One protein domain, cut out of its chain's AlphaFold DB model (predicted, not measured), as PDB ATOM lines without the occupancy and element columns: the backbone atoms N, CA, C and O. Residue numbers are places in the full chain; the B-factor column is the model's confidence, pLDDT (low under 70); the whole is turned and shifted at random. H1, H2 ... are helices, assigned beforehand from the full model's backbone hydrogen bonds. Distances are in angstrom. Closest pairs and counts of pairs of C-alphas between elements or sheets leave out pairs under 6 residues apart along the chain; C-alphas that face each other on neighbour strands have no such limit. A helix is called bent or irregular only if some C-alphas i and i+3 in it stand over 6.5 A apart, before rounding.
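What this domain is: This is residues 482 to 642 of the 646 residues of an uncharacterized protein of Tritrichomonas foetus (UniProt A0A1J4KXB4). Five helices, H2 to H6, form an up-and-down bundle, each running against the one before it, with the long H3 and H4 side by side, H2 and H6 packed towards one end of the pair and short H5 towards the other. Small H1 packs on H2 and H3, H6 kinks by 105 degrees near residue 612, and H7 lies off the bundle after a long loop. The printed part has 161 residues with seven named helices, H1 to H7, and no named strand: all helix. It is compact, radius of gyration of the C-alphas 16.9 A, spanning 54 by 37 by 28 A.

Where its parts are: H1 is residues 483 to 486, beginning at C-alpha 483 (-32.212, 40.245, -46.738). H2 is 494 to 510, 24.5 A; H3 517 to 540, 34.9 A; H4 548 to 571, 35.2 A; H5 578 to 587. H6, 593 to 618, 27.5 A, is irregular: C-alphas 610 and 613 are 9.2 A apart. H7, 634 to 641, ends at C-alpha 641 (-34.789, 22.606, -33.744).

How they stand to each other: H1 touches H2, closest C-alphas Leu 485 and Phe 498, 5.7 A. H2 and H3, a hairpin, touch at Ile 506 and Asp 519, their closest C-alphas, 5.8 A, a shallow tilt of 22 degrees. H4 touches H6, the same way, closest C-alphas Gln 563 and Ala 600, 5.4 A. H7 is apart from H6. Every O i to N i+4 pair is within hydrogen-bond range in H2, H3, H4, H5 and H7; in H6, 19 of 22; H1 is too short for one.

The domain as a whole: The C-alphas farthest apart, Val 513 and Thr 546, are 55.4 A apart. The printed part has no cut. The link H6 to H7 is long, 15 residues. Mean pLDDT of the printed part is 73.2; residues 608 to 642 are among those under 70.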
ATOM      1  N   SER A 482     -29.912  41.167 -43.234       84.81
ATOM      2  CA  SER A 482     -31.091  40.325 -43.014       84.81
ATOM      3  C   SER A 482     -31.854  39.957 -44.296       84.81
ATOM      4  O   SER A 482     -32.631  38.998 -44.279       84.81
ATOM      5  N   LYS A 483     -31.607  40.625 -45.441       82.25
ATOM      6  CA  LYS A 483     -32.212  40.245 -46.738       82.25
ATOM      7  C   LYS A 483     -31.839  38.830 -47.160       82.25
ATOM      8  O   LYS A 483     -32.636  38.164 -47.814       82.25
ATOM      9  N   THR A 484     -30.649  38.359 -46.789       84.00
ATOM     10  CA  THR A 484     -30.222  36.982 -47.081       84.00
ATOM     11  C   THR A 484     -31.152  35.957 -46.432       84.00
ATOM     12  O   THR A 484     -31.549  35.007 -47.097       84.00
ATOM     13  N   LEU A 485     -31.588  36.213 -45.195       85.06
ATOM     14  CA  LEU A 485     -32.547  35.381 -44.463       85.06
ATOM     15  C   LEU A 485     -33.949  35.451 -45.077       85.06
ATOM     16  O   LEU A 485     -34.646  34.442 -45.141       85.06
ATOM     17  N   LEU A 486     -34.357  36.621 -45.581       84.56
ATOM     18  CA  LEU A 486     -35.617  36.742 -46.324       84.56
ATOM     19  C   LEU A 486     -35.582  35.929 -47.623       84.56
ATOM     20  O   LEU A 486     -36.560  35.265 -47.938       84.56
ATOM     21  N   ASN A 487     -34.456  35.891 -48.339       85.44
ATOM     22  CA  ASN A 487     -34.312  35.101 -49.569       85.44
ATOM     23  C   ASN A 487     -34.433  33.580 -49.355       85.44
ATOM     24  O   ASN A 487     -34.608  32.845 -50.325       85.44
ATOM     25  N   GLU A 488     -34.344  33.093 -48.114       84.38
ATOM     26  CA  GLU A 488     -34.574  31.684 -47.785       84.38
ATOM     27  C   GLU A 488     -36.063  31.318 -47.726       84.38
ATOM     28  O   GLU A 488     -36.401  30.133 -47.705       84.38
ATOM     29  N   LEU A 489     -36.965  32.302 -47.737       83.56
ATOM     30  CA  LEU A 489     -38.403  32.065 -47.727       83.56
ATOM     31  C   LEU A 489     -38.888  31.421 -49.045       83.56
ATOM     32  O   LEU A 489     -38.400  31.778 -50.121       83.56
ATOM     33  N   PRO A 490     -39.854  30.478 -48.989       78.56
ATOM     34  CA  PRO A 490     -40.600  30.025 -47.815       78.56
ATOM     35  C   PRO A 490     -40.077  28.668 -47.296       78.56
ATOM     36  O   PRO A 490     -40.787  27.658 -47.316       78.56
ATOM     37  N   LYS A 491     -38.804  28.584 -46.881       80.94
ATOM     38  CA  LYS A 491     -38.292  27.394 -46.176       80.94
ATOM     39  C   LYS A 491     -38.778  27.383 -44.716       80.94
ATOM     40  O   LYS A 491     -38.751  28.439 -44.074       80.94
ATOM     41  N   PRO A 492     -39.136  26.211 -44.153       73.06
ATOM     42  CA  PRO A 492     -39.570  26.096 -42.760       73.06
ATOM     43  C   PRO A 492     -38.600  26.764 -41.777       73.06
ATOM     44  O   PRO A 492     -37.403  26.496 -41.809       73.06
ATOM     45  N   GLY A 493     -39.120  27.627 -40.898       73.00
ATOM     46  CA  GLY A 493     -38.343  28.302 -39.847       73.00
ATOM     47  C   GLY A 493     -37.631  29.595 -40.268       73.00
ATOM     48  O   GLY A 493     -37.196  30.344 -39.398       73.00
ATOM     49  N   SER A 494     -37.567  29.927 -41.561       81.56
ATOM     50  CA  SER A 494     -36.803  31.095 -42.045       81.56
ATOM     51  C   SER A 494     -37.380  32.432 -41.566       81.56
ATOM     52  O   SER A 494     -36.630  33.322 -41.170       81.56
ATOM     53  N   ALA A 495     -38.711  32.560 -41.507       80.62
ATOM     54  CA  ALA A 495     -39.376  33.753 -40.972       80.62
ATOM     55  C   ALA A 495     -39.044  33.985 -39.489       80.62
ATOM     56  O   ALA A 495     -38.831  35.115 -39.055       80.62
ATOM     57  N   PHE A 496     -38.941  32.903 -38.717       78.69
ATOM     58  CA  PHE A 496     -38.565  32.955 -37.309       78.69
ATOM     59  C   PHE A 496     -37.070  33.273 -37.130       78.69
ATOM     60  O   PHE A 496     -36.718  34.100 -36.292       78.69
ATOM     61  N   ASN A 497     -36.196  32.709 -37.973       79.75
ATOM     62  CA  ASN A 497     -34.764  33.028 -37.993       79.75
ATOM     63  C   ASN A 497     -34.501  34.507 -38.316       79.75
ATOM     64  O   ASN A 497     -33.658  35.132 -37.671       79.75
ATOM     65  N   PHE A 498     -35.245  35.080 -39.265       86.62
ATOM     66  CA  PHE A 498     -35.200  36.511 -39.575       86.62
ATOM     67  C   PHE A 498     -35.552  37.368 -38.351       86.62
ATOM     68  O   PHE A 498     -34.816  38.288 -38.001       86.62
ATOM     69  N   LEU A 499     -36.645  37.038 -37.661       82.81
ATOM     70  CA  LEU A 499     -37.077  37.753 -36.460       82.81
ATOM     71  C   LEU A 499     -36.048  37.656 -35.321       82.81
ATOM     72  O   LEU A 499     -35.713  38.669 -34.711       82.81
ATOM     73  N   ILE A 500     -35.483  36.467 -35.083       80.31
ATOM     74  CA  ILE A 500     -34.407  36.263 -34.098       80.31
ATOM     75  C   ILE A 500     -33.173  37.097 -34.440       80.31
ATOM     76  O   ILE A 500     -32.550  37.669 -33.544       80.31
ATOM     77  N   PHE A 501     -32.793  37.155 -35.717       85.50
ATOM     78  CA  PHE A 501     -31.642  37.934 -36.158       85.50
ATOM     79  C   PHE A 501     -31.801  39.422 -35.821       85.50
ATOM     80  O   PHE A 501     -30.858  40.031 -35.311       85.50
ATOM     81  N   LEU A 502     -32.987  39.992 -36.054       84.56
ATOM     82  CA  LEU A 502     -33.261  41.396 -35.743       84.56
ATOM     83  C   LEU A 502     -33.073  41.688 -34.252       84.56
ATOM     84  O   LEU A 502     -32.338  42.608 -33.905       84.56
ATOM     85  N   GLU A 503     -33.647  40.874 -33.367       78.56
ATOM     86  CA  GLU A 503     -33.502  41.106 -31.924       78.56
ATOM     87  C   GLU A 503     -32.106  40.864 -31.403       78.56
ATOM     88  O   GLU A 503     -31.611  41.639 -30.590       78.56
ATOM     89  N   ARG A 504     -31.424  39.832 -31.903       78.50
ATOM     90  CA  ARG A 504     -30.013  39.634 -31.568       78.50
ATOM     91  C   ARG A 504     -29.191  40.853 -31.965       78.50
ATOM     92  O   ARG A 504     -28.304  41.234 -31.215       78.50
ATOM     93  N   SER A 505     -29.494  41.477 -33.100       84.56
ATOM     94  CA  SER A 505     -28.792  42.680 -33.553       84.56
ATOM     95  C   SER A 505     -29.074  43.886 -32.648       84.56
ATOM     96  O   SER A 505     -28.139  44.587 -32.269       84.56
ATOM     97  N   ILE A 506     -30.328  44.092 -32.230       79.38
ATOM     98  CA  ILE A 506     -30.715  45.158 -31.284       79.38
ATOM     99  C   ILE A 506     -30.033  44.954 -29.927       79.38
ATOM    100  O   ILE A 506     -29.411  45.877 -29.392       79.38
ATOM    101  N   MET A 507     -30.106  43.731 -29.399       74.69
ATOM    102  CA  MET A 507     -29.511  43.365 -28.117       74.69
ATOM    103  C   MET A 507     -27.985  43.483 -28.133       74.69
ATOM    104  O   MET A 507     -27.408  43.954 -27.157       74.69
ATOM    105  N   LYS A 508     -27.323  43.094 -29.230       77.62
ATOM    106  CA  LYS A 508     -25.872  43.262 -29.398       77.62
ATOM    107  C   LYS A 508     -25.460  44.730 -29.407       77.62
ATOM    108  O   LYS A 508     -24.457  45.073 -28.798       77.62
ATOM    109  N   ALA A 509     -26.246  45.583 -30.059       77.25
ATOM    110  CA  ALA A 509     -25.914  46.989 -30.247       77.25
ATOM    111  C   ALA A 509     -26.244  47.885 -29.040       77.25
ATOM    112  O   ALA A 509     -25.566  48.888 -28.823       77.25
ATOM    113  N   SER A 510     -27.298  47.572 -28.279       70.12
ATOM    114  CA  SER A 510     -27.827  48.472 -27.235       70.12
ATOM    115  C   SER A 510     -28.248  47.797 -25.925       70.12
ATOM    116  O   SER A 510     -28.768  48.464 -25.030       70.12
ATOM    117  N   GLY A 511     -28.033  46.487 -25.783       69.12
ATOM    118  CA  GLY A 511     -28.470  45.736 -24.608       69.12
ATOM    119  C   GLY A 511     -29.997  45.689 -24.461       69.12
ATOM    120  O   GLY A 511     -30.731  45.673 -25.445       69.12
ATOM    121  N   HIS A 512     -30.487  45.658 -23.219       62.25
ATOM    122  CA  HIS A 512     -31.919  45.546 -22.893       62.25
ATOM    123  C   HIS A 512     -32.658  46.897 -22.804       62.25
ATOM    124  O   HIS A 512     -33.707  46.994 -22.164       62.25
ATOM    125  N   VAL A 513     -32.123  47.965 -23.403       58.69
ATOM    126  CA  VAL A 513     -32.699  49.311 -23.278       58.69
ATOM    127  C   VAL A 513     -33.889  49.480 -24.232       58.69
ATOM    128  O   VAL A 513     -33.725  49.713 -25.428       58.69
ATOM    129  N   SER A 514     -35.108  49.404 -23.692       52.75
ATOM    130  CA  SER A 514     -36.346  49.682 -24.433       52.75
ATOM    131  C   SER A 514     -36.386  51.125 -24.954       52.75
ATOM    132  O   SER A 514     -36.025  52.045 -24.222       52.75
ATOM    133  N   HIS A 515     -36.898  51.332 -26.174       61.88
ATOM    134  CA  HIS A 515     -37.058  52.649 -26.819       61.88
ATOM    135  C   HIS A 515     -35.754  53.371 -27.197       61.88
ATOM    136  O   HIS A 515     -35.756  54.582 -27.426       61.88
ATOM    137  N   HIS A 516     -34.642  52.644 -27.317       72.31
ATOM    138  CA  HIS A 516     -33.415  53.211 -27.868       72.31
ATOM    139  C   HIS A 516     -33.611  53.601 -29.356       72.31
ATOM    140  O   HIS A 516     -34.282  52.870 -30.090       72.31
ATOM    141  N   PRO A 517     -33.010  54.699 -29.863       78.81
ATOM    142  CA  PRO A 517     -33.114  55.073 -31.278       78.81
ATOM    143  C   PRO A 517     -32.717  53.952 -32.250       78.81
ATOM    144  O   PRO A 517     -33.296  53.840 -33.327       78.81
ATOM    145  N   LEU A 518     -31.764  53.098 -31.862       83.12
ATOM    146  CA  LEU A 518     -31.349  51.924 -32.644       83.12
ATOM    147  C   LEU A 518     -32.498  50.914 -32.819       83.12
ATOM    148  O   LEU A 518     -32.781  50.506 -33.942       83.12
ATOM    149  N   ASP A 519     -33.206  50.585 -31.737       81.75
ATOM    150  CA  ASP A 519     -34.351  49.667 -31.732       81.75
ATOM    151  C   ASP A 519     -35.471  50.162 -32.668       81.75
ATOM    152  O   ASP A 519     -35.872  49.485 -33.619       81.75
ATOM    153  N   VAL A 520     -35.908  51.411 -32.479       83.50
ATOM    154  CA  VAL A 520     -36.996  52.009 -33.273       83.50
ATOM    155  C   VAL A 520     -36.647  52.069 -34.764       83.50
ATOM    156  O   VAL A 520     -37.477  51.717 -35.610       83.50
ATOM    157  N   ASN A 521     -35.433  52.508 -35.109       87.25
ATOM    158  CA  ASN A 521     -35.036  52.653 -36.508       87.25
ATOM    159  C   ASN A 521     -34.843  51.296 -37.200       87.25
ATOM    160  O   ASN A 521     -35.284  51.154 -38.340       87.25
ATOM    161  N   LEU A 522     -34.279  50.285 -36.527       87.19
ATOM    162  CA  LEU A 522     -34.138  48.945 -37.109       87.19
ATOM    163  C   LEU A 522     -35.489  48.276 -37.340       87.19
ATOM    164  O   LEU A 522     -35.707  47.713 -38.410       87.19
ATOM    165  N   ARG A 523     -36.443  48.406 -36.411       85.69
ATOM    166  CA  ARG A 523     -37.809  47.907 -36.638       85.69
ATOM    167  C   ARG A 523     -38.472  48.584 -37.835       85.69
ATOM    168  O   ARG A 523     -39.092  47.904 -38.647       85.69
ATOM    169  N   ASN A 524     -38.339  49.903 -37.976       87.12
ATOM    170  CA  ASN A 524     -38.911  50.636 -39.110       87.12
ATOM    171  C   ASN A 524     -38.286  50.223 -40.452       87.12
ATOM    172  O   ASN A 524     -39.010  49.994 -41.421       87.12
ATOM    173  N   GLU A 525     -36.963  50.079 -40.499       88.12
ATOM    174  CA  GLU A 525     -36.252  49.610 -41.690       88.12
ATOM    175  C   GLU A 525     -36.586  48.151 -42.030       88.12
ATOM    176  O   GLU A 525     -36.864  47.837 -43.190       88.12
ATOM    177  N   ALA A 526     -36.687  47.275 -41.028       86.62
ATOM    178  CA  ALA A 526     -37.105  45.890 -41.213       86.62
ATOM    179  C   ALA A 526     -38.521  45.790 -41.799       86.62
ATOM    180  O   ALA A 526     -38.737  45.033 -42.746       86.62
ATOM    181  N   ARG A 527     -39.483  46.591 -41.308       88.31
ATOM    182  CA  ARG A 527     -40.840  46.661 -41.886       88.31
ATOM    183  C   ARG A 527     -40.797  47.014 -43.370       88.31
ATOM    184  O   ARG A 527     -41.472  46.365 -44.167       88.31
ATOM    185  N   ARG A 528     -40.001  48.022 -43.743       88.19
ATOM    186  CA  ARG A 528     -39.843  48.455 -45.137       88.19
ATOM    187  C   ARG A 528     -39.284  47.329 -46.006       88.19
ATOM    188  O   ARG A 528     -39.884  46.999 -47.024       88.19
ATOM    189  N   VAL A 529     -38.184  46.710 -45.580       88.75
ATOM    190  CA  VAL A 529     -37.522  45.635 -46.334       88.75
ATOM    191  C   VAL A 529     -38.425  44.411 -46.499       88.75
ATOM    192  O   VAL A 529     -38.462  43.825 -47.578       88.75
ATOM    193  N   VAL A 530     -39.192  44.048 -45.468       88.75
ATOM    194  CA  VAL A 530     -40.179  42.960 -45.534       88.75
ATOM    195  C   VAL A 530     -41.266  43.273 -46.566       88.75
ATOM    196  O   VAL A 530     -41.552  42.438 -47.422       88.75
ATOM    197  N   ILE A 531     -41.845  44.478 -46.527       88.69
ATOM    198  CA  ILE A 531     -42.873  44.907 -47.489       88.69
ATOM    199  C   ILE A 531     -42.335  44.854 -48.924       88.69
ATOM    200  O   ILE A 531     -42.996  44.301 -49.805       88.69
ATOM    201  N   GLU A 532     -41.136  45.393 -49.161       88.62
ATOM    202  CA  GLU A 532     -40.480  45.367 -50.473       88.62
ATOM    203  C   GLU A 532     -40.241  43.928 -50.953       88.62
ATOM    204  O   GLU A 532     -40.621  43.586 -52.072       88.62
ATOM    205  N   TYR A 533     -39.679  43.068 -50.098       90.25
ATOM    206  CA  TYR A 533     -39.375  41.674 -50.429       90.25
ATOM    207  C   TYR A 533     -40.622  40.903 -50.878       90.25
ATOM    208  O   TYR A 533     -40.648  40.354 -51.979       90.25
ATOM    209  N   PHE A 534     -41.681  40.896 -50.061       89.88
ATOM    210  CA  PHE A 534     -42.904  40.160 -50.393       89.88
ATOM    211  C   PHE A 534     -43.610  40.742 -51.622       89.88
ATOM    212  O   PHE A 534     -44.152  39.987 -52.427       89.88
ATOM    213  N   THR A 535     -43.573  42.064 -51.809       89.00
ATOM    214  CA  THR A 535     -44.130  42.708 -53.007       89.00
ATOM    215  C   THR A 535     -43.422  42.227 -54.275       89.00
ATOM    216  O   THR A 535     -44.082  41.854 -55.246       89.00
ATOM    217  N   GLU A 536     -42.090  42.197 -54.273       89.50
ATOM    218  CA  GLU A 536     -41.303  41.760 -55.429       89.50
ATOM    219  C   GLU A 536     -41.434  40.254 -55.687       89.50
ATOM    220  O   GLU A 536     -41.615  39.844 -56.836       89.50
ATOM    221  N   GLU A 537     -41.433  39.417 -54.647       89.38
ATOM    222  CA  GLU A 537     -41.650  37.973 -54.807       89.38
ATOM    223  C   GLU A 537     -43.041  37.651 -55.362       89.38
ATOM    224  O   GLU A 537     -43.165  36.823 -56.266       89.38
ATOM    225  N   LEU A 538     -44.093  38.339 -54.905       87.56
ATOM    226  CA  LEU A 538     -45.446  38.154 -55.438       87.56
ATOM    227  C   LEU A 538     -45.569  38.621 -56.893       87.56
ATOM    228  O   LEU A 538     -46.273  37.985 -57.680       87.56
ATOM    229  N   LYS A 539     -44.877  39.696 -57.290       87.19
ATOM    230  CA  LYS A 539     -44.851  40.146 -58.693       87.19
ATOM    231  C   LYS A 539     -44.195  39.117 -59.618       87.19
ATOM    232  O   LYS A 539     -44.721  38.894 -60.704       87.19
ATOM    233  N   LYS A 540     -43.121  38.448 -59.176       86.75
ATOM    234  CA  LYS A 540     -42.433  37.377 -59.932       86.75
ATOM    235  C   LYS A 540     -43.292  36.126 -60.143       86.75
ATOM    236  O   LYS A 540     -42.995  35.315 -61.020       86.75
ATOM    237  N   MET A 541     -44.332  35.925 -59.333       86.06
ATOM    238  CA  MET A 541     -45.246  34.791 -59.475       86.06
ATOM    239  C   MET A 541     -46.192  35.015 -60.663       86.06
ATOM    240  O   MET A 541     -47.281  35.573 -60.515       86.06
ATOM    241  N   GLU A 542     -45.784  34.603 -61.860       75.94
ATOM    242  CA  GLU A 542     -46.618  34.674 -63.063       75.94
ATOM    243  C   GLU A 542     -47.551  33.462 -63.191       75.94
ATOM    244  O   GLU A 542     -47.157  32.312 -62.984       75.94
ATOM    245  N   PHE A 543     -48.803  33.713 -63.580       71.38
ATOM    246  CA  PHE A 543     -49.732  32.653 -63.960       71.38
ATOM    247  C   PHE A 543     -49.511  32.298 -65.429       71.38
ATOM    248  O   PHE A 543     -49.820  33.092 -66.317       71.38
ATOM    249  N   LYS A 544     -49.022  31.086 -65.705       63.28
ATOM    250  CA  LYS A 544     -49.059  30.535 -67.064       63.28
ATOM    251  C   LYS A 544     -50.508  30.153 -67.370       63.28
ATOM    252  O   LYS A 544     -51.056  29.241 -66.760       63.28
ATOM    253  N   SER A 545     -51.145  30.900 -68.268       57.94
ATOM    254  CA  SER A 545     -52.605  30.972 -68.440       57.94
ATOM    255  C   SER A 545     -53.301  29.694 -68.932       57.94
ATOM    256  O   SER A 545     -54.527  29.678 -69.011       57.94
ATOM    257  N   THR A 546     -52.568  28.622 -69.233       60.34
ATOM    258  CA  THR A 546     -53.123  27.389 -69.819       60.34
ATOM    259  C   THR A 546     -52.893  26.126 -68.990       60.34
ATOM    260  O   THR A 546     -53.448  25.086 -69.335       60.34
ATOM    261  N   ASP A 547     -52.137  26.194 -67.889       74.88
ATOM    262  CA  ASP A 547     -51.773  25.019 -67.089       74.88
ATOM    263  C   ASP A 547     -52.368  25.096 -65.670       74.88
ATOM    264  O   ASP A 547     -51.960  25.897 -64.823       74.88
ATOM    265  N   ILE A 548     -53.373  24.248 -65.423       76.25
ATOM    266  CA  ILE A 548     -54.094  24.147 -64.144       76.25
ATOM    267  C   ILE A 548     -53.160  23.666 -63.024       76.25
ATOM    268  O   ILE A 548     -53.309  24.096 -61.878       76.25
ATOM    269  N   GLU A 549     -52.193  22.800 -63.327       75.38
ATOM    270  CA  GLU A 549     -51.242  22.295 -62.336       75.38
ATOM    271  C   GLU A 549     -50.223  23.371 -61.963       75.38
ATOM    272  O   GLU A 549     -49.989  23.603 -60.775       75.38
ATOM    273  N   ALA A 550     -49.707  24.113 -62.948       75.00
ATOM    274  CA  ALA A 550     -48.833  25.259 -62.696       75.00
ATOM    275  C   ALA A 550     -49.534  26.352 -61.871       75.00
ATOM    276  O   ALA A 550     -48.934  26.934 -60.967       75.00
ATOM    277  N   ARG A 551     -50.826  26.603 -62.123       78.44
ATOM    278  CA  ARG A 551     -51.626  27.548 -61.331       78.44
ATOM    279  C   ARG A 551     -51.754  27.114 -59.869       78.44
ATOM    280  O   ARG A 551     -51.503  27.927 -58.982       78.44
ATOM    281  N   LYS A 552     -52.074  25.839 -59.612       81.12
ATOM    282  CA  LYS A 552     -52.159  25.289 -58.247       81.12
ATOM    283  C   LYS A 552     -50.820  25.346 -57.509       81.12
ATOM    284  O   LYS A 552     -50.796  25.608 -56.310       81.12
ATOM    285  N   GLN A 553     -49.704  25.138 -58.210       81.19
ATOM    286  CA  GLN A 553     -48.364  25.275 -57.629       81.19
ATOM    287  C   GLN A 553     -48.056  26.723 -57.225       81.19
ATOM    288  O   GLN A 553     -47.523  26.952 -56.139       81.19
ATOM    289  N   THR A 554     -48.429  27.705 -58.051       81.56
ATOM    290  CA  THR A 554     -48.274  29.132 -57.726       81.56
ATOM    291  C   THR A 554     -49.153  29.550 -56.544       81.56
ATOM    292  O   THR A 554     -48.664  30.224 -55.640       81.56
ATOM    293  N   GLU A 555     -50.410  29.101 -56.497       83.88
ATOM    294  CA  GLU A 555     -51.336  29.370 -55.383       83.88
ATOM    295  C   GLU A 555     -50.834  28.743 -54.066       83.88
ATOM    296  O   GLU A 555     -50.812  29.409 -53.029       83.88
ATOM    297  N   ALA A 556     -50.335  27.500 -54.103       83.00
ATOM    298  CA  ALA A 556     -49.732  26.837 -52.944       83.00
ATOM    299  C   ALA A 556     -48.448  27.539 -52.470       83.00
ATOM    300  O   ALA A 556     -48.234  27.703 -51.267       83.00
ATOM    301  N   LYS A 557     -47.607  27.999 -53.406       84.56
ATOM    302  CA  LYS A 557     -46.411  28.787 -53.092       84.56
ATOM    303  C   LYS A 557     -46.799  30.106 -52.421       84.56
ATOM    304  O   LYS A 557     -46.266  30.411 -51.360       84.56
ATOM    305  N   ALA A 558     -47.757  30.849 -52.974       85.31
ATOM    306  CA  ALA A 558     -48.246  32.094 -52.384       85.31
ATOM    307  C   ALA A 558     -48.799  31.875 -50.961       85.31
ATOM    308  O   ALA A 558     -48.481  32.656 -50.063       85.31
ATOM    309  N   ALA A 559     -49.547  30.788 -50.727       84.12
ATOM    310  CA  ALA A 559     -50.056  30.406 -49.406       84.12
ATOM    311  C   ALA A 559     -48.942  30.182 -48.365       84.12
ATOM    312  O   ALA A 559     -49.110  30.557 -47.204       84.12
ATOM    313  N   LEU A 560     -47.798  29.619 -48.771       84.12
ATOM    314  CA  LEU A 560     -46.628  29.468 -47.899       84.12
ATOM    315  C   LEU A 560     -45.992  30.823 -47.557       84.12
ATOM    316  O   LEU A 560     -45.799  31.112 -46.378       84.12
ATOM    317  N   TYR A 561     -45.771  31.695 -48.551       87.25
ATOM    318  CA  TYR A 561     -45.270  33.059 -48.304       87.25
ATOM    319  C   TYR A 561     -46.190  33.855 -47.373       87.25
ATOM    320  O   TYR A 561     -45.719  34.635 -46.554       87.25
ATOM    321  N   PHE A 562     -47.504  33.662 -47.463       87.38
ATOM    322  CA  PHE A 562     -48.450  34.374 -46.606       87.38
ATOM    323  C   PHE A 562     -48.431  33.906 -45.152       87.38
ATOM    324  O   PHE A 562     -48.592  34.732 -44.257       87.38
ATOM    325  N   GLN A 563     -48.181  32.617 -44.893       83.56
ATOM    326  CA  GLN A 563     -47.970  32.133 -43.523       83.56
ATOM    327  C   GLN A 563     -46.747  32.803 -42.882       83.56
ATOM    328  O   GLN A 563     -46.837  33.287 -41.753       83.56
ATOM    329  N   ASP A 564     -45.638  32.886 -43.620       85.44
ATOM    330  CA  ASP A 564     -44.411  33.543 -43.163       85.44
ATOM    331  C   ASP A 564     -44.595  35.063 -43.004       85.44
ATOM    332  O   ASP A 564     -44.155  35.651 -42.013       85.44
ATOM    333  N   TYR A 565     -45.305  35.699 -43.942       87.94
ATOM    334  CA  TYR A 565     -45.646  37.119 -43.875       87.94
ATOM    335  C   TYR A 565     -46.493  37.451 -42.647       87.94
ATOM    336  O   TYR A 565     -46.181  38.421 -41.965       87.94
ATOM    337  N   ILE A 566     -47.533  36.668 -42.331       85.31
ATOM    338  CA  ILE A 566     -48.395  36.933 -41.167       85.31
ATOM    339  C   ILE A 566     -47.589  36.872 -39.869       85.31
ATOM    340  O   ILE A 566     -47.759  37.749 -39.023       85.31
ATOM    341  N   LEU A 567     -46.685  35.896 -39.720       83.12
ATOM    342  CA  LEU A 567     -45.814  35.805 -38.545       83.12
ATOM    343  C   LEU A 567     -44.964  37.074 -38.381       83.12
ATOM    344  O   LEU A 567     -44.964  37.690 -37.316       83.12
ATOM    345  N   ILE A 568     -44.280  37.498 -39.446       85.94
ATOM    346  CA  ILE A 568     -43.434  38.700 -39.422       85.94
ATOM    347  C   ILE A 568     -44.281  39.964 -39.213       85.94
ATOM    348  O   ILE A 568     -43.902  40.846 -38.443       85.94
ATOM    349  N   ALA A 569     -45.441  40.052 -39.863       84.31
ATOM    350  CA  ALA A 569     -46.334  41.201 -39.799       84.31
ATOM    351  C   ALA A 569     -46.954  41.383 -38.410       84.31
ATOM    352  O   ALA A 569     -47.048  42.516 -37.942       84.31
ATOM    353  N   GLN A 570     -47.337  40.297 -37.735       80.00
ATOM    354  CA  GLN A 570     -47.846  40.369 -36.367       80.00
ATOM    355  C   GLN A 570     -46.753  40.800 -35.379       80.00
ATOM    356  O   GLN A 570     -47.001  41.666 -34.545       80.00
ATOM    357  N   VAL A 571     -45.533  40.264 -35.504       77.75
ATOM    358  CA  VAL A 571     -44.423  40.567 -34.584       77.75
ATOM    359  C   VAL A 571     -43.863  41.977 -34.789       77.75
ATOM    360  O   VAL A 571     -43.643  42.703 -33.824       77.75
ATOM    361  N   LEU A 572     -43.681  42.415 -36.038       80.00
ATOM    362  CA  LEU A 572     -43.226  43.775 -36.342       80.00
ATOM    363  C   LEU A 572     -44.363  44.808 -36.340       80.00
ATOM    364  O   LEU A 572     -44.096  45.987 -36.567       80.00
ATOM    365  N   ALA A 573     -45.612  44.407 -36.089       80.12
ATOM    366  CA  ALA A 573     -46.799  45.260 -36.170       80.12
ATOM    367  C   ALA A 573     -46.946  45.981 -37.530       80.12
ATOM    368  O   ALA A 573     -47.191  47.187 -37.599       80.12
ATOM    369  N   ILE A 574     -46.792  45.244 -38.633       80.06
ATOM    370  CA  ILE A 574     -47.086  45.719 -39.993       80.06
ATOM    371  C   ILE A 574     -48.609  45.692 -40.180       80.06
ATOM    372  O   ILE A 574     -49.180  44.750 -40.728       80.06
ATOM    373  N   THR A 575     -49.304  46.706 -39.669       65.06
ATOM    374  CA  THR A 575     -50.765  46.806 -39.787       65.06
ATOM    375  C   THR A 575     -51.178  47.499 -41.085       65.06
ATOM    376  O   THR A 575     -50.704  48.595 -41.374       65.06
ATOM    377  N   GLY A 576     -52.124  46.910 -41.824       61.06
ATOM    378  CA  GLY A 576     -52.916  47.643 -42.822       61.06
ATOM    379  C   GLY A 576     -52.251  47.927 -44.173       61.06
ATOM    380  O   GLY A 576     -52.677  48.852 -44.861       61.06
ATOM    381  N   ASN A 577     -51.244  47.151 -44.596       77.06
ATOM    382  CA  ASN A 577     -50.743  47.253 -45.971       77.06
ATOM    383  C   ASN A 577     -51.748  46.623 -46.961       77.06
ATOM    384  O   ASN A 577     -51.676  45.435 -47.293       77.06
ATOM    385  N   ASN A 578     -52.719  47.431 -47.394       76.06
ATOM    386  CA  ASN A 578     -53.810  47.019 -48.282       76.06
ATOM    387  C   ASN A 578     -53.317  46.577 -49.665       76.06
ATOM    388  O   ASN A 578     -53.927  45.699 -50.271       76.06
ATOM    389  N   GLU A 579     -52.212  47.143 -50.147       80.19
ATOM    390  CA  GLU A 579     -51.624  46.794 -51.443       80.19
ATOM    391  C   GLU A 579     -51.043  45.380 -51.417       80.19
ATOM    392  O   GLU A 579     -51.345  44.556 -52.279       80.19
ATOM    393  N   LEU A 580     -50.277  45.059 -50.376       84.25
ATOM    394  CA  LEU A 580     -49.660  43.746 -50.220       84.25
ATOM    395  C   LEU A 580     -50.721  42.667 -49.930       84.25
ATOM    396  O   LEU A 580     -50.666  41.569 -50.486       84.25
ATOM    397  N   ARG A 581     -51.765  43.008 -49.158       83.69
ATOM    398  CA  ARG A 581     -52.958  42.158 -48.980       83.69
ATOM    399  C   ARG A 581     -53.661  41.887 -50.315       83.69
ATOM    400  O   ARG A 581     -53.990  40.737 -50.597       83.69
ATOM    401  N   ALA A 582     -53.869  42.911 -51.144       84.19
ATOM    402  CA  ALA A 582     -54.493  42.757 -52.458       84.19
ATOM    403  C   ALA A 582     -53.651  41.879 -53.399       84.19
ATOM    404  O   ALA A 582     -54.206  41.029 -54.093       84.19
ATOM    405  N   LEU A 583     -52.320  42.019 -53.375       84.50
ATOM    406  CA  LEU A 583     -51.407  41.165 -54.139       84.50
ATOM    407  C   LEU A 583     -51.487  39.697 -53.701       84.50
ATOM    408  O   LEU A 583     -51.561  38.817 -54.555       84.50
ATOM    409  N   PHE A 584     -51.543  39.412 -52.398       87.31
ATOM    410  CA  PHE A 584     -51.755  38.043 -51.920       87.31
ATOM    411  C   PHE A 584     -53.109  37.475 -52.364       87.31
ATOM    412  O   PHE A 584     -53.155  36.343 -52.837       87.31
ATOM    413  N   ILE A 585     -54.192  38.262 -52.291       85.25
ATOM    414  CA  ILE A 585     -55.521  37.851 -52.782       85.25
ATOM    415  C   ILE A 585     -55.491  37.573 -54.290       85.25
ATOM    416  O   ILE A 585     -56.129  36.631 -54.746       85.25
ATOM    417  N   GLN A 586     -54.745  38.360 -55.070       83.88
ATOM    418  CA  GLN A 586     -54.615  38.172 -56.517       83.88
ATOM    419  C   GLN A 586     -53.818  36.909 -56.882       83.88
ATOM    420  O   GLN A 586     -54.079  36.295 -57.917       83.88
ATOM    421  N   LYS A 587     -52.810  36.550 -56.076       83.38
ATOM    422  CA  LYS A 587     -51.917  35.403 -56.325       83.38
ATOM    423  C   LYS A 587     -52.404  34.098 -55.688       83.38
ATOM    424  O   LYS A 587     -51.888  33.036 -56.025       83.38
ATOM    425  N   MET A 588     -53.399  34.169 -54.810       81.69
ATOM    426  CA  MET A 588     -54.123  33.025 -54.251       81.69
ATOM    427  C   MET A 588     -55.532  32.927 -54.834       81.69
ATOM    428  O   MET A 588     -55.991  33.816 -55.543       81.69
ATOM    429  N   SER A 589     -56.256  31.857 -54.503       78.12
ATOM    430  CA  SER A 589     -57.695  31.789 -54.759       78.12
ATOM    431  C   SER A 589     -58.442  32.760 -53.825       78.12
ATOM    432  O   SER A 589     -58.393  32.571 -52.607       78.12
ATOM    433  N   PRO A 590     -59.186  33.762 -54.342       75.50
ATOM    434  CA  PRO A 590     -59.952  34.696 -53.507       75.50
ATOM    435  C   PRO A 590     -61.016  34.007 -52.642       75.50
ATOM    436  O   PRO A 590     -61.392  34.522 -51.592       75.50
ATOM    437  N   VAL A 591     -61.491  32.839 -53.083       75.19
ATOM    438  CA  VAL A 591     -62.487  32.026 -52.373       75.19
ATOM    439  C   VAL A 591     -61.863  31.335 -51.160       75.19
ATOM    440  O   VAL A 591     -62.484  31.260 -50.107       75.19
ATOM    441  N   GLU A 592     -60.616  30.874 -51.287       75.19
ATOM    442  CA  GLU A 592     -59.904  30.140 -50.232       75.19
ATOM    443  C   GLU A 592     -59.086  31.063 -49.319       75.19
ATOM    444  O   GLU A 592     -58.670  30.653 -48.237       75.19
ATOM    445  N   PHE A 593     -58.872  32.318 -49.724       81.00
ATOM    446  CA  PHE A 593     -58.049  33.282 -48.994       81.00
ATOM    447  C   PHE A 593     -58.504  33.467 -47.541       81.00
ATOM    448  O   PHE A 593     -57.673  33.421 -46.641       81.00
ATOM    449  N   ASN A 594     -59.810  33.606 -47.290       80.81
ATOM    450  CA  ASN A 594     -60.338  33.778 -45.930       80.81
ATOM    451  C   ASN A 594     -60.068  32.549 -45.044       80.81
ATOM    452  O   ASN A 594     -59.760  32.681 -43.858       80.81
ATOM    453  N   ASP A 595     -60.143  31.344 -45.612       81.62
ATOM    454  CA  ASP A 595     -59.854  30.107 -44.887       81.62
ATOM    455  C   ASP A 595     -58.354  29.950 -44.622       81.62
ATOM    456  O   ASP A 595     -57.957  29.522 -43.535       81.62
ATOM    457  N   ILE A 596     -57.515  30.323 -45.593       81.69
ATOM    458  CA  ILE A 596     -56.054  30.338 -45.462       81.69
ATOM    459  C   ILE A 596     -55.624  31.384 -44.426       81.69
ATOM    460  O   ILE A 596     -54.804  31.069 -43.570       81.69
ATOM    461  N   GLU A 597     -56.214  32.580 -44.433       83.06
ATOM    462  CA  GLU A 597     -55.974  33.652 -43.459       83.06
ATOM    463  C   GLU A 597     -56.353  33.216 -42.043       83.06
ATOM    464  O   GLU A 597     -55.550  33.344 -41.119       83.06
ATOM    465  N   ASN A 598     -57.528  32.615 -41.859       83.31
ATOM    466  CA  ASN A 598     -57.953  32.112 -40.553       83.31
ATOM    467  C   ASN A 598     -57.058  30.973 -40.042       83.31
ATOM    468  O   ASN A 598     -56.750  30.916 -38.849       83.31
ATOM    469  N   LYS A 599     -56.628  30.061 -40.923       84.00
ATOM    470  CA  LYS A 599     -55.704  28.971 -40.567       84.00
ATOM    471  C   LYS A 599     -54.303  29.493 -40.253       84.00
ATOM    472  O   LYS A 599     -53.708  29.051 -39.272       84.00
ATOM    473  N   ALA A 600     -53.792  30.427 -41.051       81.06
ATOM    474  CA  ALA A 600     -52.484  31.034 -40.854       81.06
ATOM    475  C   ALA A 600     -52.441  31.833 -39.546       81.06
ATOM    476  O   ALA A 600     -51.551  31.592 -38.742       81.06
ATOM    477  N   ASN A 601     -53.440  32.679 -39.272       81.44
ATOM    478  CA  ASN A 601     -53.529  33.421 -38.012       81.44
ATOM    479  C   ASN A 601     -53.583  32.489 -36.793       81.44
ATOM    480  O   ASN A 601     -52.832  32.699 -35.852       81.44
ATOM    481  N   LYS A 602     -54.385  31.412 -36.824       80.88
ATOM    482  CA  LYS A 602     -54.417  30.422 -35.728       80.88
ATOM    483  C   LYS A 602     -53.064  29.744 -35.506       80.88
ATOM    484  O   LYS A 602     -52.628  29.611 -34.370       80.88
ATOM    485  N   LYS A 603     -52.397  29.333 -36.586       78.50
ATOM    486  CA  LYS A 603     -51.078  28.688 -36.522       78.50
ATOM    487  C   LYS A 603     -50.007  29.650 -36.005       78.50
ATOM    488  O   LYS A 603     -49.157  29.251 -35.221       78.50
ATOM    489  N   VAL A 604     -50.053  30.912 -36.426       75.31
ATOM    490  CA  VAL A 604     -49.149  31.957 -35.940       75.31
ATOM    491  C   VAL A 604     -49.427  32.269 -34.469       75.31
ATOM    492  O   VAL A 604     -48.479  32.325 -33.699       75.31
ATOM    493  N   ASP A 605     -50.690  32.363 -34.045       73.25
ATOM    494  CA  ASP A 605     -51.064  32.520 -32.634       73.25
ATOM    495  C   ASP A 605     -50.550  31.350 -31.780       73.25
ATOM    496  O   ASP A 605     -50.041  31.562 -30.681       73.25
ATOM    497  N   GLU A 606     -50.641  30.112 -32.277       73.50
ATOM    498  CA  GLU A 606     -50.087  28.925 -31.615       73.50
ATOM    499  C   GLU A 606     -48.559  28.989 -31.513       73.50
ATOM    500  O   GLU A 606     -48.019  28.758 -30.431       73.50
ATOM    501  N   ILE A 607     -47.866  29.363 -32.595       70.75
ATOM    502  CA  ILE A 607     -46.409  29.571 -32.600       70.75
ATOM    503  C   ILE A 607     -46.033  30.674 -31.607       70.75
ATOM    504  O   ILE A 607     -45.133  30.478 -30.796       70.75
ATOM    505  N   LEU A 608     -46.735  31.808 -31.607       67.56
ATOM    506  CA  LEU A 608     -46.500  32.920 -30.685       67.56
ATOM    507  C   LEU A 608     -46.733  32.510 -29.226       67.56
ATOM    508  O   LEU A 608     -45.945  32.876 -28.357       67.56
ATOM    509  N   CYS A 609     -47.765  31.707 -28.955       65.50
ATOM    510  CA  CYS A 609     -48.039  31.175 -27.620       65.50
ATOM    511  C   CYS A 609     -46.983  30.159 -27.158       65.50
ATOM    512  O   CYS A 609     -46.625  30.162 -25.983       65.50
ATOM    513  N   GLN A 610     -46.478  29.309 -28.059       64.69
ATOM    514  CA  GLN A 610     -45.445  28.304 -27.765       64.69
ATOM    515  C   GLN A 610     -44.047  28.920 -27.613       64.69
ATOM    516  O   GLN A 610     -43.253  28.454 -26.803       64.69
ATOM    517  N   SER A 611     -43.754  29.982 -28.367       59.94
ATOM    518  CA  SER A 611     -42.455  30.674 -28.355       59.94
ATOM    519  C   SER A 611     -42.307  31.667 -27.192       59.94
ATOM    520  O   SER A 611     -41.220  32.203 -26.975       59.94
ATOM    521  N   GLY A 612     -43.393  31.930 -26.455       61.91
ATOM    522  CA  GLY A 612     -43.394  32.635 -25.173       61.91
ATOM    523  C   GLY A 612     -42.658  33.983 -25.153       61.91
ATOM    524  O   GLY A 612     -42.905  34.869 -25.973       61.91
ATOM    525  N   GLU A 613     -41.786  34.166 -24.156       52.94
ATOM    526  CA  GLU A 613     -41.066  35.418 -23.867       52.94
ATOM    527  C   GLU A 613     -40.142  35.889 -24.997       52.94
ATOM    528  O   GLU A 613     -39.968  37.095 -25.164       52.94
ATOM    529  N   LEU A 614     -39.618  34.970 -25.818       55.44
ATOM    530  CA  LEU A 614     -38.710  35.301 -26.915       55.44
ATOM    531  C   LEU A 614     -39.391  36.247 -27.913       55.44
ATOM    532  O   LEU A 614     -38.869  37.319 -28.188       55.44
ATOM    533  N   LEU A 615     -40.601  35.912 -28.380       53.56
ATOM    534  CA  LEU A 615     -41.366  36.748 -29.318       53.56
ATOM    535  C   LEU A 615     -42.006  37.983 -28.670       53.56
ATOM    536  O   LEU A 615     -42.274  38.951 -29.375       53.56
ATOM    537  N   LYS A 616     -42.188  38.007 -27.342       54.56
ATOM    538  CA  LYS A 616     -42.579  39.231 -26.612       54.56
ATOM    539  C   LYS A 616     -41.451  40.260 -26.572       54.56
ATOM    540  O   LYS A 616     -41.723  41.450 -26.723       54.56
ATOM    541  N   LEU A 617     -40.210  39.800 -26.404       52.31
ATOM    542  CA  LEU A 617     -39.017  40.632 -26.563       52.31
ATOM    543  C   LEU A 617     -38.893  41.094 -28.026       52.31
ATOM    544  O   LEU A 617     -38.721  42.286 -28.261       52.31
ATOM    545  N   ILE A 618     -39.144  40.194 -28.993       53.88
ATOM    546  CA  ILE A 618     -39.153  40.527 -30.431       53.88
ATOM    547  C   ILE A 618     -40.258  41.513 -30.829       53.88
ATOM    548  O   ILE A 618     -40.095  42.292 -31.756       53.88
ATOM    549  N   GLY A 619     -41.398  41.522 -30.146       50.53
ATOM    550  CA  GLY A 619     -42.515  42.422 -30.441       50.53
ATOM    551  C   GLY A 619     -42.442  43.784 -29.747       50.53
ATOM    552  O   GLY A 619     -43.429  44.517 -29.773       50.53
ATOM    553  N   GLY A 620     -41.345  44.112 -29.051       51.06
ATOM    554  CA  GLY A 620     -41.248  45.344 -28.259       51.06
ATOM    555  C   GLY A 620     -42.272  45.422 -27.115       51.06
ATOM    556  O   GLY A 620     -42.751  46.505 -26.787       51.06
ATOM    557  N   GLY A 621     -42.661  44.282 -26.531       48.66
ATOM    558  CA  GLY A 621     -43.616  44.228 -25.420       48.66
ATOM    559  C   GLY A 621     -45.100  44.238 -25.813       48.66
ATOM    560  O   GLY A 621     -45.954  44.335 -24.930       48.66
ATOM    561  N   LEU A 622     -45.441  44.097 -27.101       43.03
ATOM    562  CA  LEU A 622     -46.822  43.832 -27.525       43.03
ATOM    563  C   LEU A 622     -47.329  42.541 -26.857       43.03
ATOM    564  O   LEU A 622     -46.855  41.442 -27.151       43.03
ATOM    565  N   GLN A 623     -48.287  42.668 -25.932       39.72
ATOM    566  CA  GLN A 623     -48.929  41.520 -25.291       39.72
ATOM    567  C   GLN A 623     -49.739  40.733 -26.328       39.72
ATOM    568  O   GLN A 623     -50.906  41.029 -26.587       39.72
ATOM    569  N   THR A 624     -49.150  39.676 -26.879       42.53
ATOM    570  CA  THR A 624     -49.940  38.542 -27.357       42.53
ATOM    571  C   THR A 624     -50.564  37.859 -26.133       42.53
ATOM    572  O   THR A 624     -49.978  37.845 -25.044       42.53
ATOM    573  N   ARG A 625     -51.821  37.411 -26.277       43.38
ATOM    574  CA  ARG A 625     -52.694  36.918 -25.192       43.38
ATOM    575  C   ARG A 625     -51.982  35.932 -24.252       43.38
ATOM    576  O   ARG A 625     -51.045  35.252 -24.654       43.38
ATOM    577  N   GLN A 626     -52.457  35.855 -23.001       38.69
ATOM    578  CA  GLN A 626     -51.881  34.994 -21.959       38.69
ATOM    579  C   GLN A 626     -51.569  33.579 -22.484       38.69
ATOM    580  O   GLN A 626     -52.432  32.982 -23.138       38.69
ATOM    581  N   PRO A 627     -50.366  33.045 -22.199       42.38
ATOM    582  CA  PRO A 627     -49.996  31.706 -22.629       42.38
ATOM    583  C   PRO A 627     -50.983  30.704 -22.030       42.38
ATOM    584  O   PRO A 627     -51.254  30.727 -20.829       42.38
ATOM    585  N   LYS A 628     -51.528  29.811 -22.859       44.00
ATOM    586  CA  LYS A 628     -52.160  28.602 -22.328       44.00
ATOM    587  C   LYS A 628     -51.046  27.753 -21.730       44.00
ATOM    588  O   LYS A 628     -50.042  27.522 -22.398       44.00
ATOM    589  N   SER A 629     -51.218  27.317 -20.486       35.47
ATOM    590  CA  SER A 629     -50.313  26.380 -19.824       35.47
ATOM    591  C   SER A 629     -50.232  25.100 -20.652       35.47
ATOM    592  O   SER A 629     -51.173  24.304 -20.668       35.47
ATOM    593  N   ILE A 630     -49.139  24.925 -21.380       45.00
ATOM    594  CA  ILE A 630     -48.796  23.654 -22.001       45.00
ATOM    595  C   ILE A 630     -47.438  23.289 -21.417       45.00
ATOM    596  O   ILE A 630     -46.484  24.049 -21.576       45.00
ATOM    597  N   ASP A 631     -47.379  22.154 -20.719       36.28
ATOM    598  CA  ASP A 631     -46.136  21.530 -20.269       36.28
ATOM    599  C   ASP A 631     -45.343  21.098 -21.507       36.28
ATOM    600  O   ASP A 631     -45.487  19.985 -22.014       36.28
ATOM    601  N   ILE A 632     -44.549  22.014 -22.052       44.97
ATOM    602  CA  ILE A 632     -43.562  21.709 -23.080       44.97
ATOM    603  C   ILE A 632     -42.197  21.935 -22.455       44.97
ATOM    604  O   ILE A 632     -41.873  23.037 -22.017       44.97
ATOM    605  N   ASP A 633     -41.394  20.876 -22.440       42.38
ATOM    606  CA  ASP A 633     -39.979  20.956 -22.115       42.38
ATOM    607  C   ASP A 633     -39.270  21.779 -23.201       42.38
ATOM    608  O   ASP A 633     -38.987  21.307 -24.308       42.38
ATOM    609  N   VAL A 634     -39.049  23.057 -22.891       41.47
ATOM    610  CA  VAL A 634     -38.440  24.054 -23.779       41.47
ATOM    611  C   VAL A 634     -37.058  23.594 -24.256       41.47
ATOM    612  O   VAL A 634     -36.690  23.861 -25.400       41.47
ATOM    613  N   ASN A 635     -36.328  22.825 -23.439       39.09
ATOM    614  CA  ASN A 635     -35.020  22.287 -23.811       39.09
ATOM    615  C   ASN A 635     -35.143  21.186 -24.870       39.09
ATOM    616  O   ASN A 635     -34.389  21.184 -25.839       39.09
ATOM    617  N   ALA A 636     -36.147  20.313 -24.763       40.09
ATOM    618  CA  ALA A 636     -36.405  19.271 -25.758       40.09
ATOM    619  C   ALA A 636     -36.904  19.839 -27.103       40.09
ATOM    620  O   ALA A 636     -36.616  19.285 -28.167       40.09
ATOM    621  N   ALA A 637     -37.643  20.955 -27.077       40.88
ATOM    622  CA  ALA A 637     -38.041  21.671 -28.289       40.88
ATOM    623  C   ALA A 637     -36.831  22.348 -28.958       40.88
ATOM    624  O   ALA A 637     -36.638  22.199 -30.164       40.88
ATOM    625  N   LEU A 638     -35.976  23.019 -28.179       37.72
ATOM    626  CA  LEU A 638     -34.741  23.636 -28.672       37.72
ATOM    627  C   LEU A 638     -33.753  22.599 -29.233       37.72
ATOM    628  O   LEU A 638     -33.223  22.814 -30.319       37.72
ATOM    629  N   GLU A 639     -33.564  21.444 -28.589       42.28
ATOM    630  CA  GLU A 639     -32.713  20.358 -29.114       42.28
ATOM    631  C   GLU A 639     -33.249  19.743 -30.417       42.28
ATOM    632  O   GLU A 639     -32.472  19.311 -31.270       42.28
ATOM    633  N   ARG A 640     -34.575  19.724 -30.613       41.78
ATOM    634  CA  ARG A 640     -35.193  19.275 -31.873       41.78
ATOM    635  C   ARG A 640     -35.008  20.262 -33.020       41.78
ATOM    636  O   ARG A 640     -34.894  19.826 -34.163       41.78
ATOM    637  N   PHE A 641     -35.005  21.564 -32.736       35.16
ATOM    638  CA  PHE A 641     -34.789  22.606 -33.744       35.16
ATOM    639  C   PHE A 641     -33.302  22.891 -34.004       35.16
ATOM    640  O   PHE A 641     -32.960  23.362 -35.087       35.16
ATOM    641  N   PHE A 642     -32.418  22.534 -33.068       39.31
ATOM    642  CA  PHE A 642     -30.963  22.612 -33.205       39.31
ATOM    643  C   PHE A 642     -30.311  21.244 -32.933       39.31
ATOM    644  O   PHE A 642     -29.687  21.056 -31.884       39.31
TER     645      PHE A 642